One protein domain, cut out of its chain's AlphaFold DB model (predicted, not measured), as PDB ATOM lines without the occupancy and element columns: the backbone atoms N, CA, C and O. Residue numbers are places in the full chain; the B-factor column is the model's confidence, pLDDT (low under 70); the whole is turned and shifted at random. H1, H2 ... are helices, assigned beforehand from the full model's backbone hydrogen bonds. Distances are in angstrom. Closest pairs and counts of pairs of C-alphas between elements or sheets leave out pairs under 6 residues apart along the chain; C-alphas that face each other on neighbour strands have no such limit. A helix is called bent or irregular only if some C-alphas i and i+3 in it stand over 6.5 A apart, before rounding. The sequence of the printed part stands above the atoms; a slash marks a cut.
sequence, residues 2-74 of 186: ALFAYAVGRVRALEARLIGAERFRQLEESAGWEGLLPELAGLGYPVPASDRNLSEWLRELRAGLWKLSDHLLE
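Overview. This is residues 2 to 74 of the 186 residues of the protein "V-type ATP synthase subunit C" of candidate division TA06 bacterium ADurb.Bin417 (UniProt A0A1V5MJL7). What does the model look like? It is an open, flat loop of helices: H1 runs out along one side, H2 and H3 fold back at the far end, and the long H4 returns along the other side to come near H1. How large and regular is it? The printed part has 73 residues with four named helices, in the order H1, H2, H3, H4, and no named strand; its class is all helix. It is loose, with a radius of gyration of the C-alphas of 14.5 A, and spans 45 by 27 by 15 A.

Along the chain. Where do the first helices lie? H1, residues 2 to 15, begins at C-alpha 2 (104.042, 91.780, 141.071) and is 20.1 A long. H2, residues 21 to 28, measures 10.6 A, and H3, residues 33 to 42, 14.3 A. Where does H4 run? H4, residues 51 to 72, is 31.4 A long and ends at C-alpha 72 (102.043, 102.771, 139.855). It is irregular: C-alphas 52 and 55 are 7.5 A apart.

Arrangement. Which helices meet? H1, with residues 3 to 7 alone, and H4, with residue 72 alone, only just touch, with 3 pairs of C-alphas within 8 A; the closest are those of Ala 7 and Leu 72, 5.3 A apart. They run opposite ways at a shallow tilt of 24 degrees. How does H3 stand? It is close to but not clearly touching H2, the closest C-alphas being Leu 27 and Leu 36 at 6.3 A, and H4, at Trp 33 and Asp 51, 7.0 A. Are the backbones whole? Every O i to N i+4 pair is within hydrogen-bond range in H1 and H2, against 4 of 6 in H3 and 16 of 18 in H4.

Size, cuts and confidence. How far does it reach? The C-alphas farthest apart, of Ala 2 and Ala 31, are 45.6 A apart. Is anything cut or uncertain? The printed part has no cut and no long link; pLDDT is under 70 at residues 2 to 3, 31 and 50 to 52.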
ATOM      1  N   ALA A   2     103.032  91.316 142.040       62.03
ATOM      2  CA  ALA A   2     104.042  91.780 141.071       62.03
ATOM      3  C   ALA A   2     104.037  93.309 140.829       62.03
ATOM      4  O   ALA A   2     105.101  93.918 140.773       62.03
ATOM      5  N   LEU A   3     102.852  93.936 140.778       69.94
ATOM      6  CA  LEU A   3     102.709  95.388 140.584       69.94
ATOM      7  C   LEU A   3     103.313  96.206 141.742       69.94
ATOM      8  O   LEU A   3     103.978  97.207 141.513       69.94
ATOM      9  N   PHE A   4     103.154  95.739 142.985       75.00
ATOM     10  CA  PHE A   4     103.690  96.417 144.169       75.00
ATOM     11  C   PHE A   4     105.222  96.362 144.220       75.00
ATOM     12  O   PHE A   4     105.868  97.374 144.470       75.00
ATOM     13  N   ALA A   5     105.821  95.205 143.920       82.00
ATOM     14  CA  ALA A   5     107.278  95.081 143.841       82.00
ATOM     15  C   ALA A   5     107.867  95.965 142.726       82.00
ATOM     16  O   ALA A   5     108.902  96.601 142.926       82.00
ATOM     17  N   TYR A   6     107.180  96.051 141.581       85.62
ATOM     18  CA  TYR A   6     107.537  96.972 140.505       85.62
ATOM     19  C   TYR A   6     107.445  98.437 140.953       85.62
ATOM     20  O   TYR A   6     108.412  99.178 140.787       85.62
ATOM     21  N   ALA A   7     106.337  98.842 141.584       83.56
ATOM     22  CA  ALA A   7     106.155 100.199 142.094       83.56
ATOM     23  C   ALA A   7     107.241 100.588 143.105       83.56
ATOM     24  O   ALA A   7     107.880 101.625 142.944       83.56
ATOM     25  N   VAL A   8     107.540  99.719 144.073       85.94
ATOM     26  CA  VAL A   8     108.624  99.936 145.044       85.94
ATOM     27  C   VAL A   8     109.981 100.063 144.346       85.94
ATOM     28  O   VAL A   8     110.747 100.972 144.659       85.94
ATOM     29  N   GLY A   9     110.285  99.192 143.380       87.50
ATOM     30  CA  GLY A   9     111.531  99.268 142.613       87.50
ATOM     31  C   GLY A   9     111.660 100.573 141.823       87.50
ATOM     32  O   GLY A   9     112.730 101.182 141.800       87.50
ATOM     33  N   ARG A  10     110.562 101.041 141.218       88.31
ATOM     34  CA  ARG A  10     110.512 102.317 140.493       88.31
ATOM     35  C   ARG A  10     110.689 103.519 141.416       88.31
ATOM     36  O   ARG A  10     111.466 104.403 141.068       88.31
ATOM     37  N   VAL A  11     110.036 103.535 142.580       87.19
ATOM     38  CA  VAL A  11     110.205 104.599 143.583       87.19
ATOM     39  C   VAL A  11     111.655 104.653 144.060       87.19
ATOM     40  O   VAL A  11     112.275 105.704 143.963       87.19
ATOM     41  N   ARG A  12     112.255 103.517 144.438       87.62
ATOM     42  CA  ARG A  12     113.662 103.469 144.877       87.62
ATOM     43  C   ARG A  12     114.647 103.950 143.813       87.62
ATOM     44  O   ARG A  12     115.636 104.608 144.128       87.62
ATOM     45  N   ALA A  13     114.385 103.645 142.542       87.50
ATOM     46  CA  ALA A  13     115.204 104.142 141.438       87.50
ATOM     47  C   ALA A  13     115.110 105.671 141.272       87.50
ATOM     48  O   ALA A  13     116.079 106.298 140.845       87.50
ATOM     49  N   LEU A  14     113.963 106.275 141.600       86.44
ATOM     50  CA  LEU A  14     113.798 107.731 141.622       86.44
ATOM     51  C   LEU A  14     114.428 108.355 142.870       86.44
ATOM     52  O   LEU A  14     115.090 109.380 142.749       86.44
ATOM     53  N   GLU A  15     114.297 107.721 144.036       87.56
ATOM     54  CA  GLU A  15     114.928 108.168 145.285       87.56
ATOM     55  C   GLU A  15     116.449 108.287 145.143       87.56
ATOM     56  O   GLU A  15     117.041 109.259 145.601       87.56
ATOM     57  N   ALA A  16     117.082 107.358 144.420       85.38
ATOM     58  CA  ALA A  16     118.515 107.406 144.127       85.38
ATOM     59  C   ALA A  16     118.954 108.649 143.321       85.38
ATOM     60  O   ALA A  16     120.145 108.949 143.254       85.38
ATOM     61  N   ARG A  17     118.008 109.360 142.694       83.50
ATOM     62  CA  ARG A  17     118.248 110.584 141.912       83.50
ATOM     63  C   ARG A  17     117.920 111.857 142.691       83.50
ATOM     64  O   ARG A  17     118.143 112.946 142.162       83.50
ATOM     65  N   LEU A  18     117.397 111.750 143.914       87.06
ATOM     66  CA  LEU A  18     117.119 112.913 144.751       87.06
ATOM     67  C   LEU A  18     118.411 113.672 145.062       87.06
ATOM     68  O   LEU A  18     119.471 113.088 145.308       87.06
ATOM     69  N   ILE A  19     118.311 114.997 145.050       86.69
ATOM     70  CA  ILE A  19     119.413 115.882 145.415       86.69
ATOM     71  C   ILE A  19     119.533 115.851 146.941       86.69
ATOM     72  O   ILE A  19     118.679 116.367 147.655       86.69
ATOM     73  N   GLY A  20     120.579 115.195 147.444       86.31
ATOM     74  CA  GLY A  20     120.892 115.179 148.873       86.31
ATOM     75  C   GLY A  20     121.473 116.510 149.358       86.31
ATOM     76  O   GLY A  20     121.961 117.309 148.561       86.31
ATOM     77  N   ALA A  21     121.487 116.708 150.678       86.12
ATOM     78  CA  ALA A  21     121.900 117.963 151.316       86.12
ATOM     79  C   ALA A  21     123.286 118.473 150.874       86.12
ATOM     80  O   ALA A  21     123.459 119.661 150.633       86.12
ATOM     81  N   GLU A  22     124.267 117.579 150.720       84.19
ATOM     82  CA  GLU A  22     125.617 117.965 150.289       84.19
ATOM     83  C   GLU A  22     125.640 118.530 148.865       84.19
ATOM     84  O   GLU A  22     126.236 119.570 148.612       84.19
ATOM     85  N   ARG A  23     124.941 117.866 147.940       82.75
ATOM     86  CA  ARG A  23     124.829 118.328 146.552       82.75
ATOM     87  C   ARG A  23     123.997 119.591 146.442       82.75
ATOM     88  O   ARG A  23     124.294 120.422 145.601       82.75
ATOM     89  N   PHE A  24     122.981 119.742 147.285       85.44
ATOM     90  CA  PHE A  24     122.201 120.970 147.331       85.44
ATOM     91  C   PHE A  24     123.084 122.176 147.673       85.44
ATOM     92  O   PHE A  24     123.032 123.170 146.963       85.44
ATOM     93  N   ARG A  25     123.978 122.050 148.664       84.12
ATOM     94  CA  ARG A  25     124.945 123.111 149.001       84.12
ATOM     95  C   ARG A  25     125.898 123.441 147.851       84.12
ATOM     96  O   ARG A  25     126.158 124.605 147.595       84.12
ATOM     97  N   GLN A  26     126.376 122.432 147.124       81.88
ATOM     98  CA  GLN A  26     127.219 122.654 145.938       81.88
ATOM     99  C   GLN A  26     126.465 123.416 144.840       81.88
ATOM    100  O   GLN A  26     127.005 124.347 144.252       81.88
ATOM    101  N   LEU A  27     125.192 123.075 144.618       82.31
ATOM    102  CA  LEU A  27     124.328 123.772 143.664       82.31
ATOM    103  C   LEU A  27     124.057 125.227 144.087       82.31
ATOM    104  O   LEU A  27     123.970 126.095 143.221       82.31
ATOM    105  N   GLU A  28     123.954 125.522 145.387       82.31
ATOM    106  CA  GLU A  28     123.830 126.900 145.901       82.31
ATOM    107  C   GLU A  28     125.076 127.756 145.624       82.31
ATOM    108  O   GLU A  28     124.962 128.968 145.452       82.31
ATOM    109  N   GLU A  29     126.259 127.138 145.556       83.56
ATOM    110  CA  GLU A  29     127.524 127.813 145.243       83.56
ATOM    111  C   GLU A  29     127.713 128.064 143.733       83.56
ATOM    112  O   GLU A  29     128.620 128.804 143.336       83.56
ATOM    113  N   SER A  30     126.862 127.480 142.880       77.12
ATOM    114  CA  SER A  30     126.925 127.667 141.428       77.12
ATOM    115  C   SER A  30     126.571 129.110 141.024       77.12
ATOM    116  O   SER A  30     125.693 129.757 141.596       77.12
ATOM    117  N   ALA A  31     127.270 129.646 140.016       65.12
ATOM    118  CA  ALA A  31     127.152 131.040 139.575       65.12
ATOM    119  C   ALA A  31     125.885 131.304 138.727       65.12
ATOM    120  O   ALA A  31     125.966 131.809 137.609       65.12
ATOM    121  N   GLY A  32     124.708 130.956 139.251       73.12
ATOM    122  CA  GLY A  32     123.418 131.107 138.575       73.12
ATOM    123  C   GLY A  32     123.048 129.940 137.650       73.12
ATOM    124  O   GLY A  32     123.698 128.895 137.617       73.12
ATOM    125  N   TRP A  33     121.958 130.105 136.894       71.88
ATOM    126  CA  TRP A  33     121.299 129.020 136.147       71.88
ATOM    127  C   TRP A  33     122.159 128.368 135.065       71.88
ATOM    128  O   TRP A  33     122.107 127.149 134.899       71.88
ATOM    129  N   GLU A  34     123.016 129.144 134.405       74.25
ATOM    130  CA  GLU A  34     123.944 128.641 133.388       74.25
ATOM    131  C   GLU A  34     124.949 127.623 133.963       74.25
ATOM    132  O   GLU A  34     125.356 126.698 133.259       74.25
ATOM    133  N   GLY A  35     125.310 127.751 135.247       77.31
ATOM    134  CA  GLY A  35     126.146 126.785 135.967       77.31
ATOM    135  C   GLY A  35     125.355 125.601 136.531       77.31
ATOM    136  O   GLY A  35     125.828 124.467 136.501       77.31
ATOM    137  N   LEU A  36     124.116 125.844 136.965       83.50
ATOM    138  CA  LEU A  36     123.246 124.836 137.572       83.50
ATOM    139  C   LEU A  36     122.801 123.744 136.580       83.50
ATOM    140  O   LEU A  36     122.739 122.564 136.928       83.50
ATOM    141  N   LEU A  37     122.461 124.115 135.338       83.19
ATOM    142  CA  LEU A  37     121.907 123.176 134.353       83.19
ATOM    143  C   LEU A  37     122.881 122.031 133.997       83.19
ATOM    144  O   LEU A  37     122.452 120.874 134.035       83.19
ATOM    145  N   PRO A  38     124.174 122.280 133.703       82.94
ATOM    146  CA  PRO A  38     125.154 121.209 133.516       82.94
ATOM    147  C   PRO A  38     125.307 120.290 134.735       82.94
ATOM    148  O   PRO A  38     125.440 119.076 134.570       82.94
ATOM    149  N   GLU A  39     125.254 120.835 135.953       83.88
ATOM    150  CA  GLU A  39     125.350 120.039 137.181       83.88
ATOM    151  C   GLU A  39     124.140 119.110 137.335       83.88
ATOM    152  O   GLU A  39     124.297 117.903 137.537       83.88
ATOM    153  N   LEU A  40     122.928 119.633 137.134       84.69
ATOM    154  CA  LEU A  40     121.698 118.840 137.129       84.69
ATOM    155  C   LEU A  40     121.707 117.775 136.019       84.69
ATOM    156  O   LEU A  40     121.293 116.634 136.255       84.69
ATOM    157  N   ALA A  41     122.229 118.096 134.830       85.50
ATOM    158  CA  ALA A  41     122.417 117.126 133.750       85.50
ATOM    159  C   ALA A  41     123.352 115.983 134.167       85.50
ATOM    160  O   ALA A  41     123.051 114.813 133.923       85.50
ATOM    161  N   GLY A  42     124.457 116.306 134.850       82.69
ATOM    162  CA  GLY A  42     125.397 115.331 135.410       82.69
ATOM    163  C   GLY A  42     124.767 114.410 136.461       82.69
ATOM    164  O   GLY A  42     125.175 113.258 136.605       82.69
ATOM    165  N   LEU A  43     123.716 114.873 137.143       81.25
ATOM    166  CA  LEU A  43     122.883 114.073 138.051       81.25
ATOM    167  C   LEU A  43     121.820 113.230 137.319       81.25
ATOM    168  O   LEU A  43     121.033 112.517 137.946       81.25
ATOM    169  N   GLY A  44     121.796 113.294 135.988       81.44
ATOM    170  CA  GLY A  44     120.877 112.561 135.130       81.44
ATOM    171  C   GLY A  44     119.515 113.231 134.979       81.44
ATOM    172  O   GLY A  44     118.575 112.560 134.554       81.44
ATOM    173  N   TYR A  45     119.349 114.506 135.342       85.50
ATOM    174  CA  TYR A  45     118.112 115.237 135.059       85.50
ATOM    175  C   TYR A  45     118.058 115.630 133.572       85.50
ATOM    176  O   TYR A  45     119.073 116.036 133.009       85.50
ATOM    177  N   PRO A  46     116.895 115.514 132.906       84.06
ATOM    178  CA  PRO A  46     116.761 115.861 131.493       84.06
ATOM    179  C   PRO A  46     116.601 117.378 131.337       84.06
ATOM    180  O   PRO A  46     115.491 117.855 131.133       84.06
ATOM    181  N   VAL A  47     117.682 118.136 131.519       85.75
ATOM    182  CA  VAL A  47     117.650 119.607 131.581       85.75
ATOM    183  C   VAL A  47     117.368 120.273 130.222       85.75
ATOM    184  O   VAL A  47     117.769 119.741 129.183       85.75
ATOM    185  N   PRO A  48     116.695 121.441 130.199       81.94
ATOM    186  CA  PRO A  48     116.469 122.208 128.980       81.94
ATOM    187  C   PRO A  48     117.748 122.906 128.497       81.94
ATOM    188  O   PRO A  48     118.664 123.174 129.268       81.94
ATOM    189  N   ALA A  49     117.786 123.258 127.209       74.88
ATOM    190  CA  ALA A  49     118.919 123.966 126.602       74.88
ATOM    191  C   ALA A  49     118.971 125.476 126.927       74.88
ATOM    192  O   ALA A  49     119.939 126.135 126.557       74.88
ATOM    193  N   SER A  50     117.927 126.045 127.547       69.25
ATOM    194  CA  SER A  50     117.871 127.465 127.917       69.25
ATOM    195  C   SER A  50     116.941 127.741 129.104       69.25
ATOM    196  O   SER A  50     115.971 127.015 129.341       69.25
ATOM    197  N   ASP A  51     117.203 128.850 129.798       65.69
ATOM    198  CA  ASP A  51     116.507 129.260 131.026       65.69
ATOM    199  C   ASP A  51     115.026 129.600 130.830       65.69
ATOM    200  O   ASP A  51     114.220 129.399 131.738       65.69
ATOM    201  N   ARG A  52     114.628 130.081 129.640       63.06
ATOM    202  CA  ARG A  52     113.218 130.423 129.347       63.06
ATOM    203  C   ARG A  52     112.276 129.228 129.481       63.06
ATOM    204  O   ARG A  52     111.083 129.428 129.674       63.06
ATOM    205  N   ASN A  53     112.821 128.018 129.434       75.00
ATOM    206  CA  ASN A  53     112.065 126.783 129.537       75.00
ATOM    207  C   ASN A  53     112.145 126.169 130.942       75.00
ATOM    208  O   ASN A  53     111.611 125.086 131.131       75.00
ATOM    209  N   LEU A  54     112.795 126.801 131.931       76.75
ATOM    210  CA  LEU A  54     113.035 126.187 133.244       76.75
ATOM    211  C   LEU A  54     111.743 125.961 134.041       76.75
ATOM    212  O   LEU A  54     111.495 124.851 134.504       76.75
ATOM    213  N   SER A  55     110.904 126.989 134.195       76.06
ATOM    214  CA  SER A  55     109.640 126.863 134.938       76.06
ATOM    215  C   SER A  55     108.679 125.887 134.260       76.06
ATOM    216  O   SER A  55     108.015 125.096 134.931       76.06
ATOM    217  N   GLU A  56     108.637 125.909 132.929       80.31
ATOM    218  CA  GLU A  56     107.857 124.970 132.124       80.31
ATOM    219  C   GLU A  56     108.399 123.542 132.261       80.31
ATOM    220  O   GLU A  56     107.643 122.628 132.571       80.31
ATOM    221  N   TRP A  57     109.715 123.359 132.184       85.06
ATOM    222  CA  TRP A  57     110.391 122.083 132.402       85.06
ATOM    223  C   TRP A  57     110.140 121.509 133.801       85.06
ATOM    224  O   TRP A  57     109.795 120.335 133.932       85.06
ATOM    225  N   LEU A  58     110.248 122.318 134.861       83.25
ATOM    226  CA  LEU A  58     109.927 121.887 136.228       83.25
ATOM    227  C   LEU A  58     108.454 121.480 136.357       83.25
ATOM    228  O   LEU A  58     108.122 120.539 137.083       83.25
ATOM    229  N   ARG A  59     107.555 122.180 135.658       82.12
ATOM    230  CA  ARG A  59     106.130 121.843 135.605       82.12
ATOM    231  C   ARG A  59     105.897 120.521 134.874       82.12
ATOM    232  O   ARG A  59     105.160 119.678 135.382       82.12
ATOM    233  N   GLU A  60     106.557 120.302 133.741       83.88
ATOM    234  CA  GLU A  60     106.498 119.058 132.968       83.88
ATOM    235  C   GLU A  60     107.075 117.867 133.737       83.88
ATOM    236  O   GLU A  60     106.456 116.802 133.771       83.88
ATOM    237  N   LEU A  61     108.217 118.045 134.408       84.88
ATOM    238  CA  LEU A  61     108.810 117.028 135.272       84.88
ATOM    239  C   LEU A  61     107.847 116.616 136.384       84.88
ATOM    240  O   LEU A  61     107.611 115.421 136.579       84.88
ATOM    241  N   ARG A  62     107.241 117.589 137.077       84.81
ATOM    242  CA  ARG A  62     106.230 117.319 138.110       84.81
ATOM    243  C   ARG A  62     105.013 116.603 137.530       84.81
ATOM    244  O   ARG A  62     104.594 115.584 138.072       84.81
ATOM    245  N   ALA A  63     104.487 117.056 136.392       82.81
ATOM    246  CA  ALA A  63     103.374 116.390 135.713       82.81
ATOM    247  C   ALA A  63     103.713 114.942 135.301       82.81
ATOM    248  O   ALA A  63     102.869 114.051 135.411       82.81
ATOM    249  N   GLY A  64     104.948 114.682 134.864       84.88
ATOM    250  CA  GLY A  64     105.441 113.342 134.549       84.88
ATOM    251  C   GLY A  64     105.501 112.425 135.771       84.88
ATOM    252  O   GLY A  64     105.107 111.261 135.681       84.88
ATOM    253  N   LEU A  65     105.927 112.948 136.925       85.56
ATOM    254  CA  LEU A  65     105.925 112.210 138.192       85.56
ATOM    255  C   LEU A  65     104.500 111.856 138.640       85.56
ATOM    256  O   LEU A  65     104.273 110.725 139.064       85.56
ATOM    257  N   TRP A  66     103.531 112.762 138.468       84.81
ATOM    258  CA  TRP A  66     102.123 112.472 138.760       84.81
ATOM    259  C   TRP A  66     101.547 111.379 137.864       84.81
ATOM    260  O   TRP A  66     100.947 110.437 138.371       84.81
ATOM    261  N   LYS A  67     101.810 111.433 136.551       84.12
ATOM    262  CA  LYS A  67     101.400 110.367 135.619       84.12
ATOM    263  C   LYS A  67     102.012 109.016 135.982       84.12
ATOM    264  O   LYS A  67     101.348 107.986 135.886       84.12
ATOM    265  N   LEU A  68     103.282 109.006 136.390       86.12
ATOM    266  CA  LEU A  68     103.924 107.784 136.861       86.12
ATOM    267  C   LEU A  68     103.266 107.282 138.149       86.12
ATOM    268  O   LEU A  68     103.010 106.089 138.250       86.12
ATOM    269  N   SER A  69     102.978 108.170 139.101       84.44
ATOM    270  CA  SER A  69     102.270 107.823 140.336       84.44
ATOM    271  C   SER A  69     100.924 107.156 140.041       84.44
ATOM    272  O   SER A  69     100.663 106.075 140.562       84.44
ATOM    273  N   ASP A  70     100.131 107.719 139.122       83.81
ATOM    274  CA  ASP A  70      98.845 107.141 138.704       83.81
ATOM    275  C   ASP A  70      99.000 105.730 138.155       83.81
ATOM    276  O   ASP A  70      98.246 104.833 138.516       83.81
ATOM    277  N   HIS A  71     100.005 105.524 137.304       84.88
ATOM    278  CA  HIS A  71     100.282 104.211 136.743       84.88
ATOM    279  C   HIS A  71     100.738 103.206 137.814       84.88
ATOM    280  O   HIS A  71     100.361 102.038 137.774       84.88
ATOM    281  N   LEU A  72     101.550 103.640 138.782       84.12
ATOM    282  CA  LEU A  72     102.043 102.771 139.855       84.12
ATOM    283  C   LEU A  72     100.965 102.416 140.886       84.12
ATOM    284  O   LEU A  72     101.056 101.363 141.522       84.12
ATOM    285  N   LEU A  73      99.980 103.291 141.064       81.56
ATOM    286  CA  LEU A  73      98.913 103.185 142.060       81.56
ATOM    287  C   LEU A  73      97.548 102.863 141.433       81.56
ATOM    288  O   LEU A  73      96.520 102.973 142.109       81.56
ATOM    289  N   GLU A  74      97.528 102.467 140.160       81.94
ATOM    290  CA  GLU A  74      96.314 102.147 139.417       81.94
ATOM    291  C   GLU A  74      95.464 101.108 140.171       81.94
ATOM    292  O   GLU A  74      95.961 100.079 140.635       81.94
TER     293      GLU A  74